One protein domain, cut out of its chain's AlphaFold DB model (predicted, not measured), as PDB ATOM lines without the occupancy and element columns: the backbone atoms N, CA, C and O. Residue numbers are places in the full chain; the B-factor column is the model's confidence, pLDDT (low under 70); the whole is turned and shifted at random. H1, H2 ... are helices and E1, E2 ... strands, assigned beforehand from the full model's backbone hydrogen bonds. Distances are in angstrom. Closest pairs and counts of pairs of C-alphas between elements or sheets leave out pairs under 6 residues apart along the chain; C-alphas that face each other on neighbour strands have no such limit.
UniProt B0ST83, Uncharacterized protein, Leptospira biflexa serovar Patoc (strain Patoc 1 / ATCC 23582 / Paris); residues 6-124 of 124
ATOM      1  N   LYS A   6     -27.539  11.326  11.689       78.12
ATOM      2  CA  LYS A   6     -26.800  12.124  12.676       78.12
ATOM      3  C   LYS A   6     -27.747  12.783  13.681       78.12
ATOM      4  O   LYS A   6     -27.542  12.653  14.882       78.12
ATOM      5  N   VAL A   7     -28.820  13.407  13.193       77.06
ATOM      6  CA  VAL A   7     -29.857  14.025  14.038       77.06
ATOM      7  C   VAL A   7     -30.547  12.973  14.905       77.06
ATOM      8  O   VAL A   7     -30.692  13.163  16.108       77.06
ATOM      9  N   VAL A   8     -30.924  11.833  14.318       77.19
ATOM     10  CA  VAL A   8     -31.569  10.736  15.061       77.19
ATOM     11  C   VAL A   8     -30.665  10.214  16.178       77.19
ATOM     12  O   VAL A   8     -31.125  10.025  17.301       77.19
ATOM     13  N   ASN A   9     -29.380  10.004  15.888       80.00
ATOM     14  CA  ASN A   9     -28.420   9.549  16.888       80.00
ATOM     15  C   ASN A   9     -28.257  10.572  18.017       80.00
ATOM     16  O   ASN A   9     -28.322  10.181  19.178       80.00
ATOM     17  N   PHE A  10     -28.122  11.860  17.689       80.38
ATOM     18  CA  PHE A  10     -28.024  12.927  18.687       80.38
ATOM     19  C   PHE A  10     -29.244  12.957  19.619       80.38
ATOM     20  O   PHE A  10     -29.095  12.963  20.838       80.38
ATOM     21  N   LEU A  11     -30.458  12.904  19.062       77.88
ATOM     22  CA  LEU A  11     -31.688  12.915  19.859       77.88
ATOM     23  C   LEU A  11     -31.822  11.665  20.741       77.88
ATOM     24  O   LEU A  11     -32.277  11.768  21.876       77.88
ATOM     25  N   ASN A  12     -31.392  10.497  20.253       78.44
ATOM     26  CA  ASN A  12     -31.384   9.262  21.044       78.44
ATOM     27  C   ASN A  12     -30.377   9.310  22.196       78.44
ATOM     28  O   ASN A  12     -30.693   8.830  23.282       78.44
ATOM     29  N   ILE A  13     -29.187   9.879  21.968       77.69
ATOM     30  CA  ILE A  13     -28.212  10.136  23.035       77.69
ATOM     31  C   ILE A  13     -28.865  11.042  24.071       77.69
ATOM     32  O   ILE A  13     -28.900  10.680  25.238       77.69
ATOM     33  N   ALA A  14     -29.466  12.154  23.641       74.38
ATOM     34  CA  ALA A  14     -30.081  13.105  24.554       74.38
ATOM     35  C   ALA A  14     -31.219  12.513  25.399       74.38
ATOM     36  O   ALA A  14     -31.345  12.839  26.572       74.38
ATOM     37  N   LYS A  15     -32.005  11.598  24.825       74.31
ATOM     38  CA  LYS A  15     -33.080  10.876  25.522       74.31
ATOM     39  C   LYS A  15     -32.577   9.921  26.613       74.31
ATOM     40  O   LYS A  15     -33.351   9.535  27.482       74.31
ATOM     41  N   ALA A  16     -31.318   9.489  26.547       72.75
ATOM     42  CA  ALA A  16     -30.744   8.562  27.521       72.75
ATOM     43  C   ALA A  16     -30.366   9.233  28.856       72.75
ATOM     44  O   ALA A  16     -30.033   8.522  29.801       72.75
ATOM     45  N   PHE A  17     -30.423  10.564  28.933       67.69
ATOM     46  CA  PHE A  17     -30.078  11.349  30.115       67.69
ATOM     47  C   PHE A  17     -31.327  12.043  30.675       67.69
ATOM     48  O   PHE A  17     -32.123  12.595  29.916       67.69
ATOM     49  N   ASP A  18     -31.491  12.024  32.001       60.72
ATOM     50  CA  ASP A  18     -32.685  12.548  32.689       60.72
ATOM     51  C   ASP A  18     -32.779  14.084  32.621       60.72
ATOM     52  O   ASP A  18     -33.872  14.641  32.501       60.72
ATOM     53  N   LYS A  19     -31.633  14.781  32.671       66.44
ATOM     54  CA  LYS A  19     -31.526  16.234  32.468       66.44
ATOM     55  C   LYS A  19     -30.259  16.591  31.708       66.44
ATOM     56  O   LYS A  19     -29.225  16.900  32.291       66.44
ATOM     57  N   LEU A  20     -30.366  16.560  30.389       74.62
ATOM     58  CA  LEU A  20     -29.308  17.029  29.513       74.62
ATOM     59  C   LEU A  20     -29.622  18.442  29.042       74.62
ATOM     60  O   LEU A  20     -30.708  18.685  28.517       74.62
ATOM     61  N   ILE A  21     -28.665  19.351  29.170       81.50
ATOM     62  CA  ILE A  21     -28.736  20.689  28.578       81.50
ATOM     63  C   ILE A  21     -27.551  20.899  27.638       81.50
ATOM     64  O   ILE A  21     -26.465  20.362  27.850       81.50
ATOM     65  N   ILE A  22     -27.749  21.691  26.590       83.12
ATOM     66  CA  ILE A  22     -26.669  22.251  25.780       83.12
ATOM     67  C   ILE A  22     -26.440  23.668  26.292       83.12
ATOM     68  O   ILE A  22     -27.331  24.514  26.189       83.12
ATOM     69  N   LYS A  23     -25.242  23.946  26.810       82.62
ATOM     70  CA  LYS A  23     -24.881  25.297  27.247       82.62
ATOM     71  C   LYS A  23     -24.108  26.021  26.153       82.62
ATOM     72  O   LYS A  23     -22.984  25.647  25.821       82.62
ATOM     73  N   ILE A  24     -24.708  27.073  25.602       77.44
ATOM     74  CA  ILE A  24     -24.063  27.947  24.618       77.44
ATOM     75  C   ILE A  24     -24.001  29.345  25.221       77.44
ATOM     76  O   ILE A  24     -25.024  30.004  25.401       77.44
ATOM     77  N   SER A  25     -22.787  29.803  25.538       79.75
ATOM     78  CA  SER A  25     -22.578  31.041  26.298       79.75
ATOM     79  C   SER A  25     -23.325  30.986  27.647       79.75
ATOM     80  O   SER A  25     -23.096  30.064  28.431       79.75
ATOM     81  N   ASN A  26     -24.225  31.936  27.911       79.94
ATOM     82  CA  ASN A  26     -25.049  32.005  29.122       79.94
ATOM     83  C   ASN A  26     -26.479  31.475  28.922       79.94
ATOM     84  O   ASN A  26     -27.318  31.678  29.796       79.94
ATOM     85  N   THR A  27     -26.761  30.830  27.789       82.75
ATOM     86  CA  THR A  27     -28.089  30.295  27.472       82.75
ATOM     87  C   THR A  27     -28.073  28.774  27.524       82.75
ATOM     88  O   THR A  27     -27.141  28.120  27.044       82.75
ATOM     89  N   GLU A  28     -29.129  28.217  28.102       88.19
ATOM     90  CA  GLU A  28     -29.346  26.783  28.231       88.19
ATOM     91  C   GLU A  28     -30.413  26.348  27.234       88.19
ATOM     92  O   GLU A  28     -31.512  26.905  27.189       88.19
ATOM     93  N   PHE A  29     -30.078  25.342  26.433       87.75
ATOM     94  CA  PHE A  29     -30.998  24.735  25.486       87.75
ATOM     95  C   PHE A  29     -31.285  23.309  25.913       87.75
ATOM     96  O   PHE A  29     -30.373  22.510  26.121       87.75
ATOM     97  N   ILE A  30     -32.562  22.963  25.979       86.94
ATOM     98  CA  ILE A  30     -33.000  21.618  26.310       86.94
ATOM     99  C   ILE A  30     -33.121  20.831  24.997       86.94
ATOM    100  O   ILE A  30     -33.866  21.250  24.101       86.94
ATOM    101  N   PRO A  31     -32.400  19.707  24.831       85.75
ATOM    102  CA  PRO A  31     -32.517  18.861  23.656       85.75
ATOM    103  C   PRO A  31     -33.947  18.359  23.462       85.75
ATOM    104  O   PRO A  31     -34.584  17.835  24.376       85.75
ATOM    105  N   LEU A  32     -34.431  18.423  22.226       80.12
ATOM    106  CA  LEU A  32     -35.779  17.974  21.880       80.12
ATOM    107  C   LEU A  32     -35.952  16.458  22.055       80.12
ATOM    108  O   LEU A  32     -37.068  15.987  22.250       80.12
ATOM    109  N   GLY A  33     -34.858  15.689  22.062       70.75
ATOM    110  CA  GLY A  33     -34.886  14.243  22.301       70.75
ATOM    111  C   GLY A  33     -35.468  13.851  23.665       70.75
ATOM    112  O   GLY A  33     -36.040  12.770  23.779       70.75
ATOM    113  N   GLY A  34     -35.384  14.734  24.670       62.12
ATOM    114  CA  GLY A  34     -36.002  14.527  25.986       62.12
ATOM    115  C   GLY A  34     -37.510  14.804  26.023       62.12
ATOM    116  O   GLY A  34     -38.203  14.298  26.900       62.12
ATOM    117  N   PHE A  35     -38.045  15.570  25.065       63.59
ATOM    118  CA  PHE A  35     -39.467  15.931  25.020       63.59
ATOM    119  C   PHE A  35     -40.308  15.025  24.129       63.59
ATOM    120  O   PHE A  35     -41.526  14.978  24.293       63.59
ATOM    121  N   PHE A  36     -39.683  14.338  23.173       62.53
ATOM    122  CA  PHE A  36     -40.406  13.606  22.140       62.53
ATOM    123  C   PHE A  36     -40.074  12.129  22.167       62.53
ATOM    124  O   PHE A  36     -38.915  11.707  22.123       62.53
ATOM    125  N   GLU A  37     -41.121  11.309  22.192       57.31
ATOM    126  CA  GLU A  37     -40.938   9.866  22.224       57.31
ATOM    127  C   GLU A  37     -40.403   9.339  20.890       57.31
ATOM    128  O   GLU A  37     -39.708   8.317  20.869       57.31
ATOM    129  N   ASN A  38     -40.712  10.045  19.795       59.47
ATOM    130  CA  ASN A  38     -40.367   9.672  18.432       59.47
ATOM    131  C   ASN A  38     -40.221  10.893  17.495       59.47
ATOM    132  O   ASN A  38     -40.660  12.004  17.779       59.47
ATOM    133  N   LEU A  39     -39.616  10.645  16.332       59.75
ATOM    134  CA  LEU A  39     -39.294  11.658  15.320       59.75
ATOM    135  C   LEU A  39     -40.526  12.328  14.687       59.75
ATOM    136  O   LEU A  39     -40.413  13.437  14.174       59.75
ATOM    137  N   GLU A  40     -41.694  11.681  14.715       64.56
ATOM    138  CA  GLU A  40     -42.939  12.234  14.161       64.56
ATOM    139  C   GLU A  40     -43.444  13.422  14.996       64.56
ATOM    140  O   GLU A  40     -44.061  14.351  14.476       64.56
ATOM    141  N   GLU A  41     -43.138  13.452  16.293       64.12
ATOM    142  CA  GLU A  41     -43.454  14.603  17.138       64.12
ATOM    143  C   GLU A  41     -42.481  15.765  16.932       64.12
ATOM    144  O   GLU A  41     -42.901  16.921  16.946       64.12
ATOM    145  N   THR A  42     -41.217  15.483  16.604       61.62
ATOM    146  CA  THR A  42     -40.270  16.511  16.141       61.62
ATOM    147  C   THR A  42     -40.771  17.184  14.853       61.62
ATOM    148  O   THR A  42     -40.647  18.398  14.693       61.62
ATOM    149  N   GLU A  43     -41.436  16.432  13.961       62.84
ATOM    150  CA  GLU A  43     -42.099  16.996  12.773       62.84
ATOM    151  C   GLU A  43     -43.257  17.947  13.111       62.84
ATOM    152  O   GLU A  43     -43.586  18.811  12.293       62.84
ATOM    153  N   LYS A  44     -43.878  17.833  14.294       64.19
ATOM    154  CA  LYS A  44     -44.926  18.770  14.724       64.19
ATOM    155  C   LYS A  44     -44.338  20.138  15.057       64.19
ATOM    156  O   LYS A  44     -44.914  21.125  14.619       64.19
ATOM    157  N   ILE A  45     -43.174  20.221  15.714       63.38
ATOM    158  CA  ILE A  45     -42.496  21.514  15.953       63.38
ATOM    159  C   ILE A  45     -42.189  22.213  14.631       63.38
ATOM    160  O   ILE A  45     -42.475  23.399  14.487       63.38
ATOM    161  N   MET A  46     -41.699  21.465  13.637       62.62
ATOM    162  CA  MET A  46     -41.418  22.025  12.311       62.62
ATOM    163  C   MET A  46     -42.648  22.641  11.628       62.62
ATOM    164  O   MET A  46     -42.502  23.469  10.730       62.62
ATOM    165  N   LYS A  47     -43.855  22.236  12.040       59.62
ATOM    166  CA  LYS A  47     -45.137  22.746  11.536       59.62
ATOM    167  C   LYS A  47     -45.751  23.843  12.414       59.62
ATOM    168  O   LYS A  47     -46.672  24.499  11.944       59.62
ATOM    169  N   ILE A  48     -45.293  24.011  13.659       56.19
ATOM    170  CA  ILE A  48     -45.851  24.971  14.631       56.19
ATOM    171  C   ILE A  48     -45.246  26.370  14.461       56.19
ATOM    172  O   ILE A  48     -45.910  27.355  14.763       56.19
ATOM    173  N   THR A  49     -44.020  26.487  13.951       59.19
ATOM    174  CA  THR A  49     -43.420  27.796  13.669       59.19
ATOM    175  C   THR A  49     -44.140  28.454  12.489       59.19
ATOM    176  O   THR A  49     -44.017  27.974  11.357       59.19
ATOM    177  N   ASP A  50     -44.894  29.527  12.749       50.78
ATOM    178  CA  ASP A  50     -45.566  30.359  11.743       50.78
ATOM    179  C   ASP A  50     -44.531  30.870  10.729       50.78
ATOM    180  O   ASP A  50     -43.770  31.797  10.981       50.78
ATOM    181  N   GLY A  51     -44.445  30.198   9.581       58.06
ATOM    182  CA  GLY A  51     -43.445  30.482   8.552       58.06
ATOM    183  C   GLY A  51     -42.618  29.275   8.124       58.06
ATOM    184  O   GLY A  51     -42.085  29.320   7.024       58.06
ATOM    185  N   GLY A  52     -42.576  28.185   8.894       70.06
ATOM    186  CA  GLY A  52     -41.853  26.947   8.571       70.06
ATOM    187  C   GLY A  52     -40.325  27.097   8.462       70.06
ATOM    188  O   GLY A  52     -39.796  28.131   8.052       70.06
ATOM    189  N   PHE A  53     -39.594  26.035   8.798       80.12
ATOM    190  CA  PHE A  53     -38.139  25.995   8.623       80.12
ATOM    191  C   PHE A  53     -37.739  25.920   7.144       80.12
ATOM    192  O   PHE A  53     -38.507  25.461   6.291       80.12
ATOM    193  N   LEU A  54     -36.506  26.338   6.833       84.31
ATOM    194  CA  LEU A  54     -35.920  26.071   5.518       84.31
ATOM    195  C   LEU A  54     -35.817  24.554   5.290       84.31
ATOM    196  O   LEU A  54     -35.691  23.765   6.228       84.31
ATOM    197  N   GLN A  55     -35.863  24.130   4.028       83.94
ATOM    198  CA  GLN A  55     -35.741  22.715   3.696       83.94
ATOM    199  C   GLN A  55     -34.383  22.169   4.158       83.94
ATOM    200  O   GLN A  55     -33.342  22.781   3.914       83.94
ATOM    201  N   GLY A  56     -34.402  21.002   4.804       84.06
ATOM    202  CA  GLY A  56     -33.189  20.378   5.333       84.06
ATOM    203  C   GLY A  56     -32.699  20.979   6.653       84.06
ATOM    204  O   GLY A  56     -31.559  20.733   7.033       84.06
ATOM    205  N   ILE A  57     -33.536  21.759   7.343       87.06
ATOM    206  CA  ILE A  57     -33.288  22.236   8.705       87.06
ATOM    207  C   ILE A  57     -34.054  21.383   9.710       87.06
ATOM    208  O   ILE A  57     -35.232  21.075   9.527       87.06
ATOM    209  N   PHE A  58     -33.365  21.024  10.785       85.06
ATOM    210  CA  PHE A  58     -33.830  20.109  11.811       85.06
ATOM    211  C   PHE A  58     -33.631  20.747  13.185       85.06
ATOM    212  O   PHE A  58     -32.485  20.848  13.623       85.06
ATOM    213  N   PRO A  59     -34.685  21.179  13.886       86.38
ATOM    214  CA  PRO A  59     -34.538  21.631  15.263       86.38
ATOM    215  C   PRO A  59     -34.133  20.450  16.156       86.38
ATOM    216  O   PRO A  59     -34.653  19.343  16.013       86.38
ATOM    217  N   ILE A  60     -33.186  20.684  17.065       86.00
ATOM    218  CA  ILE A  60     -32.619  19.661  17.956       86.00
ATOM    219  C   ILE A  60     -32.577  20.076  19.428       86.00
ATOM    220  O   ILE A  60     -32.517  19.192  20.279       86.00
ATOM    221  N   ALA A  61     -32.655  21.371  19.745       87.75
ATOM    222  CA  ALA A  61     -32.795  21.876  21.113       87.75
ATOM    223  C   ALA A  61     -33.530  23.226  21.139       87.75
ATOM    224  O   ALA A  61     -33.567  23.911  20.117       87.75
ATOM    225  N   ILE A  62     -34.101  23.595  22.289       87.44
ATOM    226  CA  ILE A  62     -34.896  24.821  22.495       87.44
ATOM    227  C   ILE A  62     -34.530  25.505  23.816       87.44
ATOM    228  O   ILE A  62     -34.296  24.817  24.808       87.44
ATOM    229  N   ASP A  63     -34.488  26.837  23.841       88.69
ATOM    230  CA  ASP A  63     -34.361  27.614  25.081       88.69
ATOM    231  C   ASP A  63     -35.728  28.099  25.611       88.69
ATOM    232  O   ASP A  63     -36.775  27.929  24.984       88.69
ATOM    233  N   GLN A  64     -35.741  28.736  26.784       84.50
ATOM    234  CA  GLN A  64     -36.976  29.298  27.353       84.50
ATOM    235  C   GLN A  64     -37.519  30.512  26.576       84.50
ATOM    236  O   GLN A  64     -38.682  30.875  26.749       84.50
ATOM    237  N   GLY A  65     -36.686  31.148  25.747       83.12
ATOM    238  CA  GLY A  65     -37.042  32.292  24.910       83.12
ATOM    239  C   GLY A  65     -37.672  31.907  23.570       83.12
ATOM    240  O   GLY A  65     -38.150  32.786  22.863       83.12
ATOM    241  N   GLY A  66     -37.701  30.615  23.227       81.19
ATOM    242  CA  GLY A  66     -38.218  30.114  21.953       81.19
ATOM    243  C   GLY A  66     -37.177  30.051  20.833       81.19
ATOM    244  O   GLY A  66     -37.529  29.685  19.709       81.19
ATOM    245  N   ASN A  67     -35.910  30.354  21.120       87.56
ATOM    246  CA  ASN A  67     -34.820  30.163  20.171       87.56
ATOM    247  C   ASN A  67     -34.459  28.682  20.077       87.56
ATOM    248  O   ASN A  67     -34.639  27.905  21.020       87.56
ATOM    249  N   LEU A  68     -33.917  28.286  18.928       89.25
ATOM    250  CA  LEU A  68     -33.632  26.883  18.645       89.25
ATOM    251  C   LEU A  68     -32.175  26.674  18.268       89.25
ATOM    252  O   LEU A  68     -31.554  27.502  17.607       89.25
ATOM    253  N   ILE A  69     -31.663  25.501  18.616       90.69
ATOM    254  CA  ILE A  69     -30.495  24.938  17.947       90.69
ATOM    255  C   ILE A  69     -30.998  24.011  16.858       90.69
ATOM    256  O   ILE A  69     -31.843  23.144  17.097       90.69
ATOM    257  N   CYS A  70     -30.463  24.194  15.661       90.06
ATOM    258  CA  CYS A  70     -30.835  23.460  14.473       90.06
ATOM    259  C   CYS A  70     -29.623  22.770  13.847       90.06
ATOM    260  O   CYS A  70     -28.498  23.254  13.920       90.06
ATOM    261  N   TYR A  71     -29.871  21.663  13.161       89.81
ATOM    262  CA  TYR A  71     -28.938  21.044  12.233       89.81
ATOM    263  C   TYR A  71     -29.394  21.299  10.796       89.81
ATOM    264  O   TYR A  71     -30.582  21.186  10.507       89.81
ATOM    265  N   SER A  72     -28.468  21.605   9.892       90.81
ATOM    266  CA  SER A  72     -28.700  21.625   8.450       90.81
ATOM    267  C   SER A  72     -28.042  20.421   7.787       90.81
ATOM    268  O   SER A  72     -26.887  20.112   8.071       90.81
ATOM    269  N   ASP A  73     -28.751  19.766   6.868       89.25
ATOM    270  CA  ASP A  73     -28.220  18.655   6.067       89.25
ATOM    271  C   ASP A  73     -27.548  19.074   4.749       89.25
ATOM    272  O   ASP A  73     -27.191  18.209   3.949       89.25
ATOM    273  N   GLY A  74     -27.380  20.378   4.512       89.62
ATOM    274  CA  GLY A  74     -26.739  20.883   3.300       89.62
ATOM    275  C   GLY A  74     -27.694  21.229   2.152       89.62
ATOM    276  O   GLY A  74     -27.225  21.667   1.103       89.62
ATOM    277  N   GLN A  75     -29.012  21.020   2.292       88.12
ATOM    278  CA  GLN A  75     -29.955  21.288   1.194       88.12
ATOM    279  C   GLN A  75     -30.155  22.782   0.900       88.12
ATOM    280  O   GLN A  75     -30.234  23.156  -0.269       88.12
ATOM    281  N   THR A  76     -30.260  23.619   1.939       88.31
ATOM    282  CA  THR A  76     -30.488  25.073   1.791       88.31
ATOM    283  C   THR A  76     -29.344  25.899   2.371       88.31
ATOM    284  O   THR A  76     -28.870  26.834   1.734       88.31
ATOM    285  N   LEU A  77     -28.887  25.547   3.575       90.06
ATOM    286  CA  LEU A  77     -27.692  26.110   4.200       90.06
ATOM    287  C   LEU A  77     -26.539  25.115   4.064       90.06
ATOM    288  O   LEU A  77     -26.750  23.976   3.655       90.06
ATOM    289  N   SER A  78     -25.318  25.534   4.402       92.19
ATOM    290  CA  SER A  78     -24.202  24.585   4.507       92.19
ATOM    291  C   SER A  78     -24.498  23.543   5.587       92.19
ATOM    292  O   SER A  78     -25.170  23.844   6.569       92.19
ATOM    293  N   GLU A  79     -24.011  22.313   5.418       92.12
ATOM    294  CA  GLU A  79     -24.170  21.283   6.451       92.12
ATOM    295  C   GLU A  79     -23.509  21.752   7.759       92.12
ATOM    296  O   GLU A  79     -22.362  22.206   7.755       92.12
ATOM    297  N   GLY A  80     -24.237  21.670   8.874       92.44
ATOM    298  CA  GLY A  80     -23.735  22.150  10.160       92.44
ATOM    299  C   GLY A  80     -24.819  22.454  11.184       92.44
ATOM    300  O   GLY A  80     -26.000  22.185  10.983       92.44
ATOM    301  N   VAL A  81     -24.393  23.012  12.307       91.69
ATOM    302  CA  VAL A  81     -25.204  23.419  13.450       91.69
ATOM    303  C   VAL A  81     -25.416  24.926  13.404       91.69
ATOM    304  O   VAL A  81     -24.467  25.683  13.197       91.69
ATOM    305  N   TYR A  82     -26.651  25.348  13.641       92.62
ATOM    306  CA  TYR A  82     -27.092  26.731  13.562       92.62
ATOM    307  C   TYR A  82     -27.888  27.126  14.803       92.62
ATOM    308  O   TYR A  82     -28.680  26.333  15.311       92.62
ATOM    309  N   PHE A  83     -27.702  28.359  15.258       91.25
ATOM    310  CA  PHE A  83     -28.646  29.047  16.126       91.25
ATOM    311  C   PHE A  83     -29.760  29.609  15.247       91.25
ATOM    312  O   PHE A  83     -29.475  30.225  14.219       91.25
ATOM    313  N   TRP A  84     -31.011  29.375  15.624       90.31
ATOM    314  CA  TRP A  84     -32.174  29.972  14.986       90.31
ATOM    315  C   TRP A  84     -32.805  30.998  15.923       90.31
ATOM    316  O   TRP A  84     -33.343  30.638  16.976       90.31
ATOM    317  N   ASP A  85     -32.726  32.261  15.514       86.06
ATOM    318  CA  ASP A  85     -33.326  33.399  16.200       86.06
ATOM    319  C   ASP A  85     -34.805  33.508  15.819       86.06
ATOM    320  O   ASP A  85     -35.156  33.837  14.677       86.06
ATOM    321  N   HIS A  86     -35.680  33.222  16.785       79.06
ATOM    322  CA  HIS A  86     -37.120  33.247  16.554       79.06
ATOM    323  C   HIS A  86     -37.642  34.665  16.274       79.06
ATOM    324  O   HIS A  86     -38.681  34.807  15.629       79.06
ATOM    325  N   GLU A  87     -36.939  35.712  16.719       78.88
ATOM    326  CA  GLU A  87     -37.358  37.104  16.529       78.88
ATOM    327  C   GLU A  87     -37.131  37.577  15.086       78.88
ATOM    328  O   GLU A  87     -37.789  38.510  14.629       78.88
ATOM    329  N   GLN A  88     -36.246  36.902  14.344       76.81
ATOM    330  CA  GLN A  88     -35.906  37.198  12.946       76.81
ATOM    331  C   GLN A  88     -36.627  36.275  11.949       76.81
ATOM    332  O   GLN A  88     -36.198  36.139  10.798       76.81
ATOM    333  N   TYR A  89     -37.712  35.607  12.361       68.00
ATOM    334  CA  TYR A  89     -38.416  34.609  11.539       68.00
ATOM    335  C   TYR A  89     -38.902  35.146  10.178       68.00
ATOM    336  O   TYR A  89     -39.027  34.384   9.213       68.00
ATOM    337  N   ASP A  90     -39.153  36.452  10.081       70.19
ATOM    338  CA  ASP A  90     -39.569  37.151   8.864       70.19
ATOM    339  C   ASP A  90     -38.442  37.243   7.813       70.19
ATOM    340  O   ASP A  90     -38.705  37.335   6.610       70.19
ATOM    341  N   GLN A  91     -37.184  37.124   8.242       76.81
ATOM    342  CA  GLN A  91     -35.982  37.099   7.411       76.81
ATOM    343  C   GLN A  91     -35.361  35.699   7.398       76.81
ATOM    344  O   GLN A  91     -34.237  35.494   7.852       76.81
ATOM    345  N   ARG A  92     -36.086  34.735   6.818       74.19
ATOM    346  CA  ARG A  92     -35.778  33.292   6.857       74.19
ATOM    347  C   ARG A  92     -34.297  32.900   6.786       74.19
ATOM    348  O   ARG A  92     -33.897  32.068   7.574       74.19
ATOM    349  N   GLU A  93     -33.485  33.427   5.870       73.00
ATOM    350  CA  GLU A  93     -32.060  33.039   5.784       73.00
ATOM    351  C   GLU A  93     -31.183  33.688   6.863       73.00
ATOM    352  O   GLU A  93     -30.198  33.096   7.293       73.00
ATOM    353  N   ARG A  94     -31.540  34.896   7.314       81.00
ATOM    354  CA  ARG A  94     -30.797  35.657   8.330       81.00
ATOM    355  C   ARG A  94     -31.120  35.224   9.752       81.00
ATOM    356  O   ARG A  94     -30.334  35.509  10.644       81.00
ATOM    357  N   ALA A  95     -32.232  34.519   9.941       87.12
ATOM    358  CA  ALA A  95     -32.592  33.909  11.213       87.12
ATOM    359  C   ALA A  95     -31.618  32.800  11.646       87.12
ATOM    360  O   ALA A  95     -31.705  32.351  12.781       87.12
ATOM    361  N   TYR A  96     -30.725  32.332  10.762       90.62
ATOM    362  CA  TYR A  96     -29.781  31.255  11.054       90.62
ATOM    363  C   TYR A  96     -28.350  31.775  11.185       90.62
ATOM    364  O   TYR A  96     -27.742  32.222  10.211       90.62
ATOM    365  N   GLU A  97     -27.773  31.618  12.370       91.69
ATOM    366  CA  GLU A  97     -26.366  31.902  12.642       91.69
ATOM    367  C   GLU A  97     -25.582  30.594  12.767       91.69
ATOM    368  O   GLU A  97     -25.959  29.694  13.514       91.69
ATOM    369  N   PHE A  98     -24.495  30.455  12.010       91.62
ATOM    370  CA  PHE A  98     -23.677  29.243  12.030       91.62
ATOM    371  C   PHE A  98     -22.894  29.122  13.342       91.62
ATOM    372  O   PHE A  98     -22.121  30.012  13.688       91.62
ATOM    373  N   ILE A  99     -23.032  27.983  14.024       90.00
ATOM    374  CA  ILE A  99     -22.315  27.669  15.269       90.00
ATOM    375  C   ILE A  99     -21.126  26.746  14.989       90.00
ATOM    376  O   ILE A  99     -20.013  26.989  15.456       90.00
ATOM    377  N   ALA A 100     -21.360  25.642  14.273       89.00
ATOM    378  CA  ALA A 100     -20.372  24.578  14.121       89.00
ATOM    379  C   ALA A 100     -20.605  23.745  12.862       89.00
ATOM    380  O   ALA A 100     -21.728  23.590  12.403       89.00
ATOM    381  N   SER A 101     -19.552  23.132  12.325       88.06
ATOM    382  CA  SER A 101     -19.658  22.262  11.144       88.06
ATOM    383  C   SER A 101     -20.157  20.847  11.457       88.06
ATOM    384  O   SER A 101     -20.453  20.094  10.536       88.06
ATOM    385  N   ASP A 102     -20.200  20.448  12.732       81.50
ATOM    386  CA  ASP A 102     -20.533  19.082  13.146       81.50
ATOM    387  C   ASP A 102     -21.283  19.069  14.489       81.50
ATOM    388  O   ASP A 102     -20.970  19.842  15.398       81.50
ATOM    389  N   LEU A 103     -22.241  18.149  14.622       79.06
ATOM    390  CA  LEU A 103     -22.985  17.868  15.853       79.06
ATOM    391  C   LEU A 103     -22.090  17.378  16.993       79.06
ATOM    392  O   LEU A 103     -22.423  17.614  18.150       79.06
ATOM    393  N   GLN A 104     -20.929  16.784  16.699       78.00
ATOM    394  CA  GLN A 104     -19.945  16.412  17.727       78.00
ATOM    395  C   GLN A 104     -19.475  17.607  18.568       78.00
ATOM    396  O   GLN A 104     -18.969  17.437  19.676       78.00
ATOM    397  N   VAL A 105     -19.611  18.836  18.058       73.62
ATOM    398  CA  VAL A 105     -19.337  20.038  18.854       73.62
ATOM    399  C   VAL A 105     -20.375  20.204  19.961       73.62
ATOM    400  O   VAL A 105     -19.998  20.538  21.081       73.62
ATOM    401  N   LEU A 106     -21.646  19.904  19.681       73.38
ATOM    402  CA  LEU A 106     -22.703  19.949  20.688       73.38
ATOM    403  C   LEU A 106     -22.521  18.870  21.744       73.38
ATOM    404  O   LEU A 106     -22.777  19.152  22.903       73.38
ATOM    405  N   GLU A 107     -22.013  17.689  21.380       74.06
ATOM    406  CA  GLU A 107     -21.729  16.613  22.344       74.06
ATOM    407  C   GLU A 107     -20.779  17.063  23.465       74.06
ATOM    408  O   GLU A 107     -20.918  16.636  24.606       74.06
ATOM    409  N   LYS A 108     -19.846  17.977  23.168       73.38
ATOM    410  CA  LYS A 108     -18.920  18.564  24.155       73.38
ATOM    411  C   LYS A 108     -19.542  19.674  25.005       73.38
ATOM    412  O   LYS A 108     -18.928  20.098  25.978       73.38
ATOM    413  N   MET A 109     -20.700  20.184  24.593       73.94
ATOM    414  CA  MET A 109     -21.468  21.228  25.280       73.94
ATOM    415  C   MET A 109     -22.631  20.644  26.088       73.94
ATOM    416  O   MET A 109     -23.361  21.402  26.729       73.94
ATOM    417  N   LEU A 110     -22.814  19.320  26.030       74.88
ATOM    418  CA  LEU A 110     -23.781  18.602  26.840       74.88
ATOM    419  C   LEU A 110     -23.326  18.616  28.295       74.88
ATOM    420  O   LEU A 110     -22.215  18.192  28.614       74.88
ATOM    421  N   VAL A 111     -24.208  19.088  29.163       75.75
ATOM    422  CA  VAL A 111     -24.037  19.052  30.612       75.75
ATOM    423  C   VAL A 111     -25.176  18.226  31.185       75.75
ATOM    424  O   VAL A 111     -26.339  18.460  30.848       75.75
ATOM    425  N   ASP A 112     -24.830  17.249  32.020       72.06
ATOM    426  CA  ASP A 112     -25.796  16.542  32.849       72.06
ATOM    427  C   ASP A 112     -26.023  17.367  34.121       72.06
ATOM    428  O   ASP A 112     -25.120  17.520  34.944       72.06
ATOM    429  N   GLU A 113     -27.216  17.944  34.274       64.75
ATOM    430  CA  GLU A 113     -27.543  18.751  35.458       64.75
ATOM    431  C   GLU A 113     -27.709  17.907  36.731       64.75
ATOM    432  O   GLU A 113     -27.886  18.461  37.817       64.75
ATOM    433  N   THR A 114     -27.706  16.575  36.622       61.47
ATOM    434  CA  THR A 114     -27.788  15.671  37.776       61.47
ATOM    435  C   THR A 114     -26.424  15.316  38.365       61.47
ATOM    436  O   THR A 114     -26.375  14.813  39.489       61.47
ATOM    437  N   ASP A 115     -25.327  15.626  37.665       57.56
ATOM    438  CA  ASP A 115     -23.972  15.444  38.184       57.56
ATOM    439  C   ASP A 115     -23.659  16.531  39.231       57.56
ATOM    440  O   ASP A 115     -23.486  17.712  38.919       57.56
ATOM    441  N   GLU A 116     -23.574  16.120  40.503       50.97
ATOM    442  CA  GLU A 116     -23.349  16.982  41.681       50.97
ATOM    443  C   GLU A 116     -22.067  17.844  41.606       50.97
ATOM    444  O   GLU A 116     -21.921  18.803  42.364       50.97
ATOM    445  N   GLU A 117     -21.131  17.551  40.695       52.09
ATOM    446  CA  GLU A 117     -19.937  18.381  40.484       52.09
ATOM    447  C   GLU A 117     -20.259  19.740  39.831       52.09
ATOM    448  O   GLU A 117     -19.578  20.732  40.114       52.09
ATOM    449  N   TYR A 118     -21.317  19.839  39.016       45.12
ATOM    450  CA  TYR A 118     -21.610  21.051  38.238       45.12
ATOM    451  C   TYR A 118     -22.267  22.175  39.050       45.12
ATOM    452  O   TYR A 118     -22.011  23.355  38.790       45.12
ATOM    453  N   THR A 119     -23.052  21.842  40.077       42.31
ATOM    454  CA  THR A 119     -23.673  22.829  40.982       42.31
ATOM    455  C   THR A 119     -22.636  23.658  41.740       42.31
ATOM    456  O   THR A 119     -22.902  24.809  42.073       42.31
ATOM    457  N   SER A 120     -21.424  23.131  41.937       41.47
ATOM    458  CA  SER A 120     -20.344  23.843  42.629       41.47
ATOM    459  C   SER A 120     -19.664  24.945  41.799       41.47
ATOM    460  O   SER A 120     -19.058  25.844  42.375       41.47
ATOM    461  N   PHE A 121     -19.780  24.912  40.464       39.19
ATOM    462  CA  PHE A 121     -19.112  25.868  39.564       39.19
ATOM    463  C   PHE A 121     -19.979  27.094  39.231       39.19
ATOM    464  O   PHE A 121     -19.473  28.107  38.759       39.19
ATOM    465  N   ILE A 122     -21.295  27.009  39.457       42.06
ATOM    466  CA  ILE A 122     -22.235  28.122  39.237       42.06
ATOM    467  C   ILE A 122     -22.317  29.036  40.476       42.06
ATOM    468  O   ILE A 122     -22.672  30.207  40.351       42.06
ATOM    469  N   GLU A 123     -21.941  28.540  41.660       41.75
ATOM    470  CA  GLU A 123     -21.963  29.301  42.921       41.75
ATOM    471  C   GLU A 123     -20.621  29.971  43.302       41.75
ATOM    472  O   GLU A 123     -20.551  30.622  44.349       41.75
ATOM    473  N   SER A 124     -19.565  29.846  42.484       38.03
ATOM    474  CA  SER A 124     -18.222  30.422  42.729       38.03
ATOM    475  C   SER A 124     -17.892  31.604  41.823       38.03
ATOM    476  O   SER A 124     -17.314  32.593  42.327       38.03
TER     477      SER A 124
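AT A GLANCE: This is residues 6 to 124 of the 124 residues of an uncharacterized protein of Leptospira biflexa serovar Patoc (strain Patoc 1 / ATCC 23582 / Paris) (UniProt B0ST83). One strongly twisted antiparallel sheet of seven strands is curled like part of a barrel, with helix H1 packed over part of one face, near E3, E2, E1 and E4, and the short H3 on the same face, beside the strands. H2 only grazes the sheet near E3, and a tail, residues 116 to 124 with H4, sticks out at the far end of the longest axis. The printed part has 119 residues with four named helices and seven named strands, in the order H1, E1, E2, H2, E3, E4, E5, E6, H3, E7, H4; the sheet runs E6, E5, E4, E3, E2, E1, E7, and the class is mixed, helices and strands. The whole is compact, with a radius of gyration of the C-alphas of 14.3 A and spans of 41 by 30 by 25 A.

IN THESE COORDINATES: The longest strand of the sheet is E3, residues 57 to 62, 14.1 A from first to last C-alpha, beginning with C-alpha 57 at (-33.288, 22.236, 8.705). On one side of it come E4, residues 68 to 72, 12.5 A, then E5, residues 80 to 84, 12.5 A, and the edge strand E6, residues 96 to 100, 11.9 A. On its other side come E2, residues 27 to 31, 12.8 A, then E1, residues 20 to 24, 13.1 A, and the edge strand E7, residues 110 to 112, 6.7 A. H1, residues 6 to 15, is 14.4 A long and begins with C-alpha 6 at (-26.800, 12.124, 12.676). H2, residues 39 to 48, is 14.9 A long. H3, residues 104 to 107, and H4, residues 119 to 122, have four residues each; H4 ends with C-alpha 122 at (-22.235, 28.122, 39.237).

HOW THE PARTS SIT: E3, E4, E5 and E6 form a meander, each strand the antiparallel neighbour of the one before. E3 and E4 are a hairpin, with N 60 and O 69 at 2.8 A; E4 and E5 are a hairpin, with N 82 and O 70 at 2.8 A; E5 and E6 are a hairpin, with N 81 and O 100 at 2.7 A. Beyond E3, the pair E3 and E2 stands at 114 degrees between directions, with N 30 and O 62 at 2.8 A. E1 and E2 are a hairpin, with N 22 and O 29 at 2.8 A. The pairing of E1 is staggered: residues 20 to 22 pair with E7, where N 111 and O 21 are 2.9 A apart, and residues 22 to 24 with E2. H1 is on the sheet, making two layers, a helix on one face of a sheet, at a height over the sheet of 8.9 A. It lies only just over E4, with 3 of its 10 C-alphas falling on that strand, and runs along the strands, at 15 degrees to E4 on the local plane. The closest C-alphas of H1 and E3 are those of Leu 11 and Ile 60, 7.1 A apart. H3, on the same face as H1, has a height over the sheet of 7.4 A and lies over none of the strands; H1 and H3 are near each other, with 6 pairs of C-alphas within 10 A. H2 only grazes the sheet, with residues 42 to 46; the closest C-alphas of H2 and E3 are those of Met 46 and Pro 59, 7.5 A apart. H1 and H2 are close but not clearly touching, about perpendicular at 80 degrees, the closest C-alphas being those of Val 8 and Leu 39, 7.8 A apart. H4 is not on the sheet. In H1 each O i to N i+4 pair is within hydrogen-bond range and in H2 5 of 6 are; H3 and H4 are too short for such a pair, and their single O i to N i+3 pair is within range in H3 but not in H4.

THE WHOLE: The C-alphas farthest apart are those of Gln 75 and Ser 124, 44.1 A. Residues 116 to 124 stand free, and the body without them spans 39 by 29 by 25 A. The printed part has no cut and ends at the chain's last residue. The link from E5 to E6, 11 residues, is long. The mean pLDDT of the printed part is 75.3; it is under 70 at residues 17 to 19, 34 to 51, 89 and 113 to 124.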